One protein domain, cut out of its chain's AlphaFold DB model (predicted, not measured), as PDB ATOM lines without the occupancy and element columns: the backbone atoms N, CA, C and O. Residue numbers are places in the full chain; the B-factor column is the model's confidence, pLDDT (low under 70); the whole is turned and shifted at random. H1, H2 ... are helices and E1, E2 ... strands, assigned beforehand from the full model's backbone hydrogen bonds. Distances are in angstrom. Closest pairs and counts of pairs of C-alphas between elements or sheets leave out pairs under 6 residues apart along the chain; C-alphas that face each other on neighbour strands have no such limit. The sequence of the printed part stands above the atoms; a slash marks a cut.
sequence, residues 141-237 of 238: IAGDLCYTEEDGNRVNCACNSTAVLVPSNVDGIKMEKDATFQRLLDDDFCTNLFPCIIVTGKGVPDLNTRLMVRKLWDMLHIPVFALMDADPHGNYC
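Overview. This is residues 141 to 237 of the 238 residues of the protein "TP6A_N domain-containing protein" of Scyliorhinus torazame (UniProt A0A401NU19). With little regular structure, long loops surround a small two-strand sheet, E1 - E4; H1 lies over one face near E4, hairpin E2 - E3 at one side, H2 far out opposite. The 97 printed residues run E1 E2 E3 E4 H1 H2, both sheets antiparallel, class mixed, with 31 residues in named elements. The whole is compact, radius of gyration of the C-alphas 14.1 A, spanning 43 by 35 by 25 A.

Arrangement. E1, residues 141 to 143, and E4, residues 197 to 200, are antiparallel; N 142 and O 198 are 2.9 A apart. H1, residues 207 to 220, has every O i to N i+4 pair within hydrogen-bond range; its closest C-alphas to E4, Val 213 and Val 199, are 7.5 A apart. E2, residues 146 to 148, and E3, residues 154 to 156, form a hairpin, with N 147 and O 155 3.0 A apart. H2, residues 232 to 235, too short for such a helix pair, is apart from H1.

Along the chain. H1 measures 19.8 A. E1 begins at C-alpha 141 (40.705, -28.952, 17.348); H2 ends at C-alpha 235 (53.944, -22.056, 2.310).

Size, cuts and confidence. The printed part has no cut. Links E3 to E4 and H1 to H2 are long. Residues 159 to 161, 176 to 195 and 232 to 237 have pLDDT under 70.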
ATOM      1  N   ILE A 141      41.963 -29.484  17.851       88.56
ATOM      2  CA  ILE A 141      40.705 -28.952  17.348       88.56
ATOM      3  C   ILE A 141      39.905 -28.322  18.491       88.56
ATOM      4  O   ILE A 141      39.857 -28.856  19.601       88.56
ATOM      5  N   ALA A 142      39.303 -27.170  18.225       86.56
ATOM      6  CA  ALA A 142      38.427 -26.452  19.144       86.56
ATOM      7  C   ALA A 142      37.363 -25.689  18.347       86.56
ATOM      8  O   ALA A 142      37.621 -25.279  17.218       86.56
ATOM      9  N   GLY A 143      36.184 -25.483  18.923       80.81
ATOM     10  CA  GLY A 143      35.091 -24.741  18.292       80.81
ATOM     11  C   GLY A 143      33.776 -25.506  18.330       80.81
ATOM     12  O   GLY A 143      33.672 -26.543  18.981       80.81
ATOM     13  N   ASP A 144      32.768 -24.982  17.640       78.44
ATOM     14  CA  ASP A 144      31.427 -25.570  17.618       78.44
ATOM     15  C   ASP A 144      31.396 -26.871  16.797       78.44
ATOM     16  O   ASP A 144      31.068 -26.903  15.612       78.44
ATOM     17  N   LEU A 145      31.848 -27.954  17.426       83.50
ATOM     18  CA  LEU A 145      31.920 -29.279  16.840       83.50
ATOM     19  C   LEU A 145      31.719 -30.336  17.922       83.50
ATOM     20  O   LEU A 145      32.410 -30.357  18.942       83.50
ATOM     21  N   CYS A 146      30.829 -31.283  17.644       85.69
ATOM     22  CA  CYS A 146      30.721 -32.519  18.399       85.69
ATOM     23  C   CYS A 146      30.778 -33.708  17.442       85.69
ATOM     24  O   CYS A 146      30.212 -33.685  16.345       85.69
ATOM     25  N   TYR A 147      31.490 -34.752  17.850       87.69
ATOM     26  CA  TYR A 147      31.590 -35.975  17.077       87.69
ATOM     27  C   TYR A 147      31.657 -37.204  17.976       87.69
ATOM     28  O   TYR A 147      31.981 -37.119  19.157       87.69
ATOM     29  N   THR A 148      31.327 -38.361  17.412       88.44
ATOM     30  CA  THR A 148      31.383 -39.651  18.106       88.44
ATOM     31  C   THR A 148      32.475 -40.513  17.488       88.44
ATOM     32  O   THR A 148      32.518 -40.669  16.265       88.44
ATOM     33  N   GLU A 149      33.363 -41.044  18.320       88.31
ATOM     34  CA  GLU A 149      34.416 -41.981  17.927       88.31
ATOM     35  C   GLU A 149      33.858 -43.401  17.721       88.31
ATOM     36  O   GLU A 149      32.691 -43.690  17.997       88.31
ATOM     37  N   GLU A 150      34.677 -44.301  17.173       83.38
ATOM     38  CA  GLU A 150      34.251 -45.666  16.824       83.38
ATOM     39  C   GLU A 150      33.880 -46.511  18.055       83.38
ATOM     40  O   GLU A 150      33.014 -47.380  17.973       83.38
ATOM     41  N   ASP A 151      34.484 -46.215  19.205       83.00
ATOM     42  CA  ASP A 151      34.179 -46.819  20.506       83.00
ATOM     43  C   ASP A 151      32.902 -46.251  21.160       83.00
ATOM     44  O   ASP A 151      32.503 -46.694  22.237       83.00
ATOM     45  N   GLY A 152      32.236 -45.295  20.503       83.81
ATOM     46  CA  GLY A 152      31.044 -44.621  21.010       83.81
ATOM     47  C   GLY A 152      31.340 -43.426  21.915       83.81
ATOM     48  O   GLY A 152      30.398 -42.792  22.397       83.81
ATOM     49  N   ASN A 153      32.613 -43.084  22.137       86.75
ATOM     50  CA  ASN A 153      32.988 -41.922  22.927       86.75
ATOM     51  C   ASN A 153      32.558 -40.628  22.217       86.75
ATOM     52  O   ASN A 153      32.930 -40.374  21.069       86.75
ATOM     53  N   ARG A 154      31.754 -39.799  22.894       87.31
ATOM     54  CA  ARG A 154      31.321 -38.496  22.368       87.31
ATOM     55  C   ARG A 154      32.320 -37.429  22.776       87.31
ATOM     56  O   ARG A 154      32.490 -37.142  23.958       87.31
ATOM     57  N   VAL A 155      32.923 -36.794  21.783       87.25
ATOM     58  CA  VAL A 155      33.870 -35.702  21.962       87.25
ATOM     59  C   VAL A 155      33.168 -34.385  21.667       87.25
ATOM     60  O   VAL A 155      32.617 -34.185  20.583       87.25
ATOM     61  N   ASN A 156      33.184 -33.484  22.644       85.19
ATOM     62  CA  ASN A 156      32.711 -32.115  22.490       85.19
ATOM     63  C   ASN A 156      33.921 -31.178  22.392       85.19
ATOM     64  O   ASN A 156      34.698 -31.084  23.339       85.19
ATOM     65  N   CYS A 157      34.075 -30.505  21.253       82.50
ATOM     66  CA  CYS A 157      35.146 -29.542  21.004       82.50
ATOM     67  C   CYS A 157      34.747 -28.101  21.357       82.50
ATOM     68  O   CYS A 157      35.569 -27.197  21.175       82.50
ATOM     69  N   ALA A 158      33.516 -27.887  21.846       77.94
ATOM     70  CA  ALA A 158      33.035 -26.577  22.271       77.94
ATOM     71  C   ALA A 158      33.960 -25.958  23.329       77.94
ATOM     72  O   ALA A 158      34.669 -26.661  24.051       77.94
ATOM     73  N   CYS A 159      33.965 -24.624  23.376       61.16
ATOM     74  CA  CYS A 159      34.999 -23.788  23.979       61.16
ATOM     75  C   CYS A 159      35.109 -23.914  25.516       61.16
ATOM     76  O   CYS A 159      34.803 -22.987  26.258       61.16
ATOM     77  N   ASN A 160      35.630 -25.042  25.997       57.03
ATOM     78  CA  ASN A 160      35.931 -25.307  27.401       57.03
ATOM     79  C   ASN A 160      37.444 -25.189  27.624       57.03
ATOM     80  O   ASN A 160      38.104 -26.194  27.874       57.03
ATOM     81  N   SER A 161      37.992 -23.979  27.431       57.81
ATOM     82  CA  SER A 161      39.385 -23.537  27.701       57.81
ATOM     83  C   SER A 161      40.563 -24.387  27.172       57.81
ATOM     84  O   SER A 161      41.711 -23.951  27.246       57.81
ATOM     85  N   THR A 162      40.323 -25.565  26.599       70.44
ATOM     86  CA  THR A 162      41.323 -26.565  26.228       70.44
ATOM     87  C   THR A 162      40.965 -27.161  24.872       70.44
ATOM     88  O   THR A 162      39.853 -27.630  24.649       70.44
ATOM     89  N   ALA A 163      41.912 -27.111  23.935       82.06
ATOM     90  CA  ALA A 163      41.731 -27.713  22.622       82.06
ATOM     91  C   ALA A 163      41.859 -29.241  22.715       82.06
ATOM     92  O   ALA A 163      42.736 -29.760  23.411       82.06
ATOM     93  N   VAL A 164      41.017 -29.961  21.978       88.38
ATOM     94  CA  VAL A 164      41.011 -31.427  21.955       88.38
ATOM     95  C   VAL A 164      42.046 -31.926  20.952       88.38
ATOM     96  O   VAL A 164      42.233 -31.323  19.899       88.38
ATOM     97  N   LEU A 165      42.757 -33.014  21.251       90.06
ATOM     98  CA  LEU A 165      43.682 -33.616  20.286       90.06
ATOM     99  C   LEU A 165      42.920 -34.197  19.096       90.06
ATOM    100  O   LEU A 165      41.894 -34.849  19.269       90.06
ATOM    101  N   VAL A 166      43.462 -34.015  17.890       89.19
ATOM    102  CA  VAL A 166      42.899 -34.657  16.704       89.19
ATOM    103  C   VAL A 166      43.009 -36.180  16.870       89.19
ATOM    104  O   VAL A 166      44.111 -36.701  17.094       89.19
ATOM    105  N   PRO A 167      41.900 -36.916  16.744       88.00
ATOM    106  CA  PRO A 167      41.872 -38.358  16.950       88.00
ATOM    107  C   PRO A 167      42.753 -39.101  15.948       88.00
ATOM    108  O   PRO A 167      42.959 -38.684  14.807       88.00
ATOM    109  N   SER A 168      43.281 -40.246  16.379       83.31
ATOM    110  CA  SER A 168      44.155 -41.087  15.554       83.31
ATOM    111  C   SER A 168      43.403 -41.844  14.451       83.31
ATOM    112  O   SER A 168      44.014 -42.284  13.474       83.31
ATOM    113  N   ASN A 169      42.080 -41.980  14.593       83.81
ATOM    114  CA  ASN A 169      41.173 -42.629  13.653       83.81
ATOM    115  C   ASN A 169      40.111 -41.651  13.137       83.81
ATOM    116  O   ASN A 169      38.958 -41.694  13.554       83.81
ATOM    117  N   VAL A 170      40.495 -40.773  12.211       83.81
ATOM    118  CA  VAL A 170      39.564 -39.786  11.647       83.81
ATOM    119  C   VAL A 170      38.422 -40.437  10.859       83.81
ATOM    120  O   VAL A 170      37.281 -39.979  10.927       83.81
ATOM    121  N   ASP A 171      38.683 -41.537  10.152       80.44
ATOM    122  CA  ASP A 171      37.682 -42.209   9.313       80.44
ATOM    123  C   ASP A 171      36.538 -42.822  10.131       80.44
ATOM    124  O   ASP A 171      35.385 -42.741   9.709       80.44
ATOM    125  N   GLY A 172      36.833 -43.341  11.328       77.19
ATOM    126  CA  GLY A 172      35.840 -43.927  12.237       77.19
ATOM    127  C   GLY A 172      34.900 -42.919  12.905       77.19
ATOM    128  O   GLY A 172      33.903 -43.314  13.504       77.19
ATOM    129  N   ILE A 173      35.182 -41.619  12.789       83.38
ATOM    130  CA  ILE A 173      34.375 -40.574  13.423       83.38
ATOM    131  C   ILE A 173      33.041 -40.390  12.708       83.38
ATOM    132  O   ILE A 173      32.990 -40.256  11.482       83.38
ATOM    133  N   LYS A 174      31.969 -40.265  13.487       79.94
ATOM    134  CA  LYS A 174      30.658 -39.808  13.023       79.94
ATOM    135  C   LYS A 174      30.417 -38.394  13.534       79.94
ATOM    136  O   LYS A 174      30.323 -38.178  14.740       79.94
ATOM    137  N   MET A 175      30.347 -37.440  12.611       78.38
ATOM    138  CA  MET A 175      29.942 -36.071  12.925       78.38
ATOM    139  C   MET A 175      28.420 -36.018  12.969       78.38
ATOM    140  O   MET A 175      27.750 -36.518  12.062       78.38
ATOM    141  N   GLU A 176      27.884 -35.452  14.041       66.12
ATOM    142  CA  GLU A 176      26.454 -35.200  14.147       66.12
ATOM    143  C   GLU A 176      26.123 -34.021  13.220       66.12
ATOM    144  O   GLU A 176      26.802 -32.997  13.245       66.12
ATOM    145  N   LYS A 177      25.131 -34.189  12.336       57.38
ATOM    146  CA  LYS A 177      24.762 -33.171  11.333       57.38
ATOM    147  C   LYS A 177      24.219 -31.886  11.983       57.38
ATOM    148  O   LYS A 177      24.283 -30.830  11.367       57.38
ATOM    149  N   ASP A 178      23.768 -31.992  13.232       50.94
ATOM    150  CA  ASP A 178      23.396 -30.892  14.120       50.94
ATOM    151  C   ASP A 178      24.534 -30.602  15.105       50.94
ATOM    152  O   ASP A 178      24.374 -30.746  16.318       50.94
ATOM    153  N   ALA A 179      25.708 -30.204  14.604       48.50
ATOM    154  CA  ALA A 179      26.700 -29.533  15.442       48.50
ATOM    155  C   ALA A 179      26.081 -28.208  15.932       48.50
ATOM    156  O   ALA A 179      26.137 -27.173  15.283       48.50
ATOM    157  N   THR A 180      25.330 -28.333  17.020       48.41
ATOM    158  CA  THR A 180      24.906 -27.317  17.974       48.41
ATOM    159  C   THR A 180      24.224 -26.046  17.466       48.41
ATOM    160  O   THR A 180      24.279 -25.017  18.134       48.41
ATOM    161  N   PHE A 181      23.395 -26.133  16.420       41.72
ATOM    162  CA  PHE A 181      22.472 -25.036  16.076       41.72
ATOM    163  C   PHE A 181      21.540 -24.632  17.244       41.72
ATOM    164  O   PHE A 181      21.061 -23.506  17.294       41.72
ATOM    165  N   GLN A 182      21.309 -25.520  18.222       42.22
ATOM    166  CA  GLN A 182      20.511 -25.216  19.418       42.22
ATOM    167  C   GLN A 182      21.282 -24.575  20.588       42.22
ATOM    168  O   GLN A 182      20.649 -23.868  21.360       42.22
ATOM    169  N   ARG A 183      22.615 -24.734  20.732       47.03
ATOM    170  CA  ARG A 183      23.376 -23.954  21.749       47.03
ATOM    171  C   ARG A 183      23.680 -22.526  21.289       47.03
ATOM    172  O   ARG A 183      23.995 -21.678  22.114       47.03
ATOM    173  N   LEU A 184      23.516 -22.259  19.993       44.69
ATOM    174  CA  LEU A 184      23.566 -20.936  19.363       44.69
ATOM    175  C   LEU A 184      22.496 -19.955  19.877       44.69
ATOM    176  O   LEU A 184      22.610 -18.762  19.613       44.69
ATOM    177  N   LEU A 185      21.467 -20.438  20.582       48.97
ATOM    178  CA  LEU A 185      20.420 -19.586  21.149       48.97
ATOM    179  C   LEU A 185      20.657 -19.212  22.620       48.97
ATOM    180  O   LEU A 185      20.047 -18.247  23.072       48.97
ATOM    181  N   ASP A 186      21.544 -19.918  23.336       49.47
ATOM    182  CA  ASP A 186      21.558 -19.885  24.807       49.47
ATOM    183  C   ASP A 186      22.877 -19.413  25.458       49.47
ATOM    184  O   ASP A 186      22.838 -19.038  26.628       49.47
ATOM    185  N   ASP A 187      24.026 -19.379  24.762       50.06
ATOM    186  CA  ASP A 187      25.317 -19.020  25.389       50.06
ATOM    187  C   ASP A 187      26.003 -17.785  24.765       50.06
ATOM    188  O   ASP A 187      26.566 -17.818  23.668       50.06
ATOM    189  N   ASP A 188      26.047 -16.699  25.541       51.41
ATOM    190  CA  ASP A 188      26.595 -15.367  25.219       51.41
ATOM    191  C   ASP A 188      28.142 -15.279  25.104       51.41
ATOM    192  O   ASP A 188      28.721 -14.192  25.171       51.41
ATOM    193  N   PHE A 189      28.867 -16.387  24.905       48.16
ATOM    194  CA  PHE A 189      30.337 -16.407  25.062       48.16
ATOM    195  C   PHE A 189      31.170 -16.533  23.766       48.16
ATOM    196  O   PHE A 189      32.394 -16.414  23.817       48.16
ATOM    197  N   CYS A 190      30.550 -16.692  22.586       42.56
ATOM    198  CA  CYS A 190      31.232 -16.571  21.274       42.56
ATOM    199  C   CYS A 190      31.017 -15.199  20.601       42.56
ATOM    200  O   CYS A 190      31.245 -15.040  19.406       42.56
ATOM    201  N   THR A 191      30.566 -14.191  21.345       47.03
ATOM    202  CA  THR A 191      29.895 -12.983  20.829       47.03
ATOM    203  C   THR A 191      30.706 -12.068  19.893       47.03
ATOM    204  O   THR A 191      30.113 -11.173  19.302       47.03
ATOM    205  N   ASN A 192      32.007 -12.301  19.659       49.94
ATOM    206  CA  ASN A 192      32.818 -11.479  18.739       49.94
ATOM    207  C   ASN A 192      33.452 -12.224  17.547       49.94
ATOM    208  O   ASN A 192      34.028 -11.575  16.674       49.94
ATOM    209  N   LEU A 193      33.360 -13.555  17.473       51.50
ATOM    210  CA  LEU A 193      33.843 -14.334  16.328       51.50
ATOM    211  C   LEU A 193      32.730 -15.287  15.894       51.50
ATOM    212  O   LEU A 193      32.210 -16.048  16.704       51.50
ATOM    213  N   PHE A 194      32.357 -15.221  14.615       54.97
ATOM    214  CA  PHE A 194      31.381 -16.115  13.987       54.97
ATOM    215  C   PHE A 194      31.636 -17.592  14.357       54.97
ATOM    216  O   PHE A 194      32.798 -17.957  14.568       54.97
ATOM    217  N   PRO A 195      30.593 -18.451  14.399       68.69
ATOM    218  CA  PRO A 195      30.752 -19.872  14.702       68.69
ATOM    219  C   PRO A 195      31.814 -20.479  13.783       68.69
ATOM    220  O   PRO A 195      31.641 -20.553  12.566       68.69
ATOM    221  N   CYS A 196      32.954 -20.848  14.363       73.06
ATOM    222  CA  CYS A 196      34.102 -21.350  13.628       73.06
ATOM    223  C   CYS A 196      34.729 -22.544  14.345       73.06
ATOM    224  O   CYS A 196      34.671 -22.681  15.570       73.06
ATOM    225  N   ILE A 197      35.328 -23.419  13.543       85.00
ATOM    226  CA  ILE A 197      36.120 -24.555  14.001       85.00
ATOM    227  C   ILE A 197      37.578 -24.200  13.737       85.00
ATOM    228  O   ILE A 197      37.973 -23.953  12.598       85.00
ATOM    229  N   ILE A 198      38.379 -24.182  14.793       86.81
ATOM    230  CA  ILE A 198      39.808 -23.913  14.736       86.81
ATOM    231  C   ILE A 198      40.540 -25.249  14.807       86.81
ATOM    232  O   ILE A 198      40.384 -26.013  15.761       86.81
ATOM    233  N   VAL A 199      41.376 -25.514  13.804       88.31
ATOM    234  CA  VAL A 199      42.267 -26.676  13.760       88.31
ATOM    235  C   VAL A 199      43.705 -26.179  13.668       88.31
ATOM    236  O   VAL A 199      44.028 -25.360  12.814       88.31
ATOM    237  N   THR A 200      44.587 -26.684  14.528       87.56
ATOM    238  CA  THR A 200      46.025 -26.383  14.488       87.56
ATOM    239  C   THR A 200      46.838 -27.657  14.319       87.56
ATOM    240  O   THR A 200      46.573 -28.651  14.988       87.56
ATOM    241  N   GLY A 201      47.853 -27.628  13.453       83.81
ATOM    242  CA  GLY A 201      48.812 -28.723  13.267       83.81
ATOM    243  C   GLY A 201      50.004 -28.705  14.233       83.81
ATOM    244  O   GLY A 201      50.760 -29.675  14.261       83.81
ATOM    245  N   LYS A 202      50.172 -27.631  15.030       82.12
ATOM    246  CA  LYS A 202      51.392 -27.329  15.815       82.12
ATOM    247  C   LYS A 202      52.665 -27.355  14.949       82.12
ATOM    248  O   LYS A 202      53.581 -28.145  15.188       82.12
ATOM    249  N   GLY A 203      52.696 -26.494  13.932       81.25
ATOM    250  CA  GLY A 203      53.675 -26.515  12.841       81.25
ATOM    251  C   GLY A 203      53.096 -27.219  11.614       81.25
ATOM    252  O   GLY A 203      51.899 -27.105  11.355       81.25
ATOM    253  N   VAL A 204      53.925 -27.979  10.888       79.50
ATOM    254  CA  VAL A 204      53.472 -28.759   9.721       79.50
ATOM    255  C   VAL A 204      52.397 -29.766  10.156       79.50
ATOM    256  O   VAL A 204      52.682 -30.618  11.009       79.50
ATOM    257  N   PRO A 205      51.178 -29.708   9.586       83.88
ATOM    258  CA  PRO A 205      50.074 -30.551  10.019       83.88
ATOM    259  C   PRO A 205      50.359 -32.028   9.739       83.88
ATOM    260  O   PRO A 205      50.763 -32.428   8.642       83.88
ATOM    261  N   ASP A 206      50.128 -32.867  10.748       85.81
ATOM    262  CA  ASP A 206      50.268 -34.311  10.611       85.81
ATOM    263  C   ASP A 206      49.127 -34.923   9.777       85.81
ATOM    264  O   ASP A 206      48.115 -34.283   9.486       85.81
ATOM    265  N   LEU A 207      49.289 -36.191   9.379       83.94
ATOM    266  CA  LEU A 207      48.327 -36.881   8.514       83.94
ATOM    267  C   LEU A 207      46.901 -36.831   9.076       83.94
ATOM    268  O   LEU A 207      45.975 -36.582   8.311       83.94
ATOM    269  N   ASN A 208      46.730 -37.038  10.384       87.62
ATOM    270  CA  ASN A 208      45.402 -37.097  10.985       87.62
ATOM    271  C   ASN A 208      44.764 -35.704  11.009       87.62
ATOM    272  O   ASN A 208      43.589 -35.566  10.691       87.62
ATOM    273  N   THR A 209      45.551 -34.656  11.268       89.38
ATOM    274  CA  THR A 209      45.090 -33.262  11.172       89.38
ATOM    275  C   THR A 209      44.576 -32.929   9.770       89.38
ATOM    276  O   THR A 209      43.479 -32.392   9.631       89.38
ATOM    277  N   ARG A 210      45.302 -33.318   8.713       89.31
ATOM    278  CA  ARG A 210      44.854 -33.094   7.324       89.31
ATOM    279  C   ARG A 210      43.597 -33.892   6.976       89.31
ATOM    280  O   ARG A 210      42.696 -33.355   6.339       89.31
ATOM    281  N   LEU A 211      43.521 -35.153   7.412       88.56
ATOM    282  CA  LEU A 211      42.323 -35.979   7.234       88.56
ATOM    283  C   LEU A 211      41.116 -35.368   7.954       88.56
ATOM    284  O   LEU A 211      40.018 -35.388   7.407       88.56
ATOM    285  N   MET A 212      41.310 -34.794   9.144       89.69
ATOM    286  CA  MET A 212      40.237 -34.157   9.908       89.69
ATOM    287  C   MET A 212      39.682 -32.935   9.178       89.69
ATOM    288  O   MET A 212      38.472 -32.830   9.003       89.69
ATOM    289  N   VAL A 213      40.557 -32.056   8.681       90.19
ATOM    290  CA  VAL A 213      40.150 -30.895   7.869       90.19
ATOM    291  C   VAL A 213      39.414 -31.343   6.606       90.19
ATOM    292  O   VAL A 213      38.346 -30.818   6.298       90.19
ATOM    293  N   ARG A 214      39.932 -32.361   5.906       88.62
ATOM    294  CA  ARG A 214      39.269 -32.915   4.720       88.62
ATOM    295  C   ARG A 214      37.884 -33.473   5.046       88.62
ATOM    296  O   ARG A 214      36.938 -33.218   4.310       88.62
ATOM    297  N   LYS A 215      37.752 -34.192   6.161       87.81
ATOM    298  CA  LYS A 215      36.481 -34.766   6.604       87.81
ATOM    299  C   LYS A 215      35.464 -33.692   6.988       87.81
ATOM    300  O   LYS A 215      34.299 -33.833   6.635       87.81
ATOM    301  N   LEU A 216      35.892 -32.618   7.654       87.50
ATOM    302  CA  LEU A 216      35.039 -31.458   7.943       87.50
ATOM    303  C   LEU A 216      34.517 -30.818   6.650       87.50
ATOM    304  O   LEU A 216      33.323 -30.547   6.545       87.50
ATOM    305  N   TRP A 217      35.390 -30.642   5.655       87.12
ATOM    306  CA  TRP A 217      35.006 -30.137   4.338       87.12
ATOM    307  C   TRP A 217      33.990 -31.053   3.643       87.12
ATOM    308  O   TRP A 217      32.921 -30.594   3.254       87.12
ATOM    309  N   ASP A 218      34.287 -32.350   3.528       85.25
ATOM    310  CA  ASP A 218      33.437 -33.302   2.800       85.25
ATOM    311  C   ASP A 218      32.074 -33.527   3.487       85.25
ATOM    312  O   ASP A 218      31.067 -33.745   2.815       85.25
ATOM    313  N   MET A 219      32.022 -33.483   4.824       83.56
ATOM    314  CA  MET A 219      30.795 -33.751   5.588       83.56
ATOM    315  C   MET A 219      29.930 -32.507   5.784       83.56
ATOM    316  O   MET A 219      28.712 -32.569   5.612       83.56
ATOM    317  N   LEU A 220      30.543 -31.388   6.176       81.88
ATOM    318  CA  LEU A 220      29.827 -30.185   6.607       81.88
ATOM    319  C   LEU A 220      29.822 -29.087   5.537       81.88
ATOM    320  O   LEU A 220      29.056 -28.138   5.664       81.88
ATOM    321  N   HIS A 221      30.636 -29.216   4.482       81.81
ATOM    322  CA  HIS A 221      30.773 -28.222   3.409       81.81
ATOM    323  C   HIS A 221      31.121 -26.815   3.932       81.81
ATOM    324  O   HIS A 221      30.720 -25.803   3.359       81.81
ATOM    325  N   ILE A 222      31.864 -26.752   5.042       78.69
ATOM    326  CA  ILE A 222      32.276 -25.498   5.678       78.69
ATOM    327  C   ILE A 222      33.498 -24.936   4.936       78.69
ATOM    328  O   ILE A 222      34.456 -25.682   4.715       78.69
ATOM    329  N   PRO A 223      33.517 -23.635   4.586       82.19
ATOM    330  CA  PRO A 223      34.698 -22.980   4.035       82.19
ATOM    331  C   PRO A 223      35.921 -23.122   4.952       82.19
ATOM    332  O   PRO A 223      35.860 -22.795   6.137       82.19
ATOM    333  N   VAL A 224      37.044 -23.586   4.401       84.00
ATOM    334  CA  VAL A 224      38.305 -23.742   5.141       84.00
ATOM    335  C   VAL A 224      39.222 -22.567   4.822       84.00
ATOM    336  O   VAL A 224      39.570 -22.342   3.665       84.00
ATOM    337  N   PHE A 225      39.638 -21.848   5.863       83.00
ATOM    338  CA  PHE A 225      40.616 -20.765   5.776       83.00
ATOM    339  C   PHE A 225      41.914 -21.171   6.477       83.00
ATOM    340  O   PHE A 225      41.890 -21.838   7.512       83.00
ATOM    341  N   ALA A 226      43.045 -20.755   5.911       83.62
ATOM    342  CA  ALA A 226      44.379 -21.019   6.434       83.62
ATOM    343  C   ALA A 226      45.013 -19.725   6.953       83.62
ATOM    344  O   ALA A 226      45.058 -18.730   6.230       83.62
ATOM    345  N   LEU A 227      45.525 -19.749   8.185       79.19
ATOM    346  CA  LEU A 227      46.351 -18.682   8.746       79.19
ATOM    347  C   LEU A 227      47.762 -19.228   8.967       79.19
ATOM    348  O   LEU A 227      47.931 -20.255   9.624       79.19
ATOM    349  N   MET A 228      48.757 -18.550   8.405       78.62
ATOM    350  CA  MET A 228      50.155 -18.972   8.419       78.62
ATOM    351  C   MET A 228      51.083 -17.763   8.514       78.62
ATOM    352  O   MET A 228      50.706 -16.656   8.123       78.62
ATOM    353  N   ASP A 229      52.284 -17.987   9.042       77.75
ATOM    354  CA  ASP A 229      53.318 -16.961   9.110       77.75
ATOM    355  C   ASP A 229      53.764 -16.569   7.695       77.75
ATOM    356  O   ASP A 229      53.834 -17.402   6.788       77.75
ATOM    357  N   ALA A 230      54.070 -15.285   7.500       77.62
ATOM    358  CA  ALA A 230      54.538 -14.744   6.226       77.62
ATOM    359  C   ALA A 230      56.031 -15.052   5.995       77.62
ATOM    360  O   ALA A 230      56.841 -14.150   5.778       77.62
ATOM    361  N   ASP A 231      56.400 -16.330   6.072       76.50
ATOM    362  CA  ASP A 231      57.750 -16.830   5.832       76.50
ATOM    363  C   ASP A 231      57.740 -18.033   4.862       76.50
ATOM    364  O   ASP A 231      56.683 -18.598   4.562       76.50
ATOM    365  N   PRO A 232      58.905 -18.449   4.322       67.56
ATOM    366  CA  PRO A 232      58.965 -19.581   3.402       67.56
ATOM    367  C   PRO A 232      58.440 -20.895   3.992       67.56
ATOM    368  O   PRO A 232      58.045 -21.765   3.222       67.56
ATOM    369  N   HIS A 233      58.430 -21.061   5.320       61.31
ATOM    370  CA  HIS A 233      57.911 -22.257   5.986       61.31
ATOM    371  C   HIS A 233      56.379 -22.281   6.032       61.31
ATOM    372  O   HIS A 233      55.804 -23.369   5.942       61.31
ATOM    373  N   GLY A 234      55.727 -21.116   6.087       59.03
ATOM    374  CA  GLY A 234      54.274 -20.976   5.984       59.03
ATOM    375  C   GLY A 234      53.713 -21.655   4.733       59.03
ATOM    376  O   GLY A 234      52.785 -22.457   4.831       59.03
ATOM    377  N   ASN A 235      54.365 -21.457   3.583       58.41
ATOM    378  CA  ASN A 235      53.944 -22.056   2.310       58.41
ATOM    379  C   ASN A 235      54.058 -23.591   2.275       58.41
ATOM    380  O   ASN A 235      53.286 -24.231   1.577       58.41
ATOM    381  N   TYR A 236      54.984 -24.204   3.026       58.81
ATOM    382  CA  TYR A 236      55.128 -25.672   3.074       58.81
ATOM    383  C   TYR A 236      54.096 -26.364   3.977       58.81
ATOM    384  O   TYR A 236      54.058 -27.596   4.039       58.81
ATOM    385  N   CYS A 237      53.309 -25.602   4.738       51.00
ATOM    386  CA  CYS A 237      52.336 -26.162   5.673       51.00
ATOM    387  C   CYS A 237      51.017 -26.583   5.002       51.00
ATOM    388  O   CYS A 237      50.223 -27.261   5.660       51.00
TER     389      CYS A 237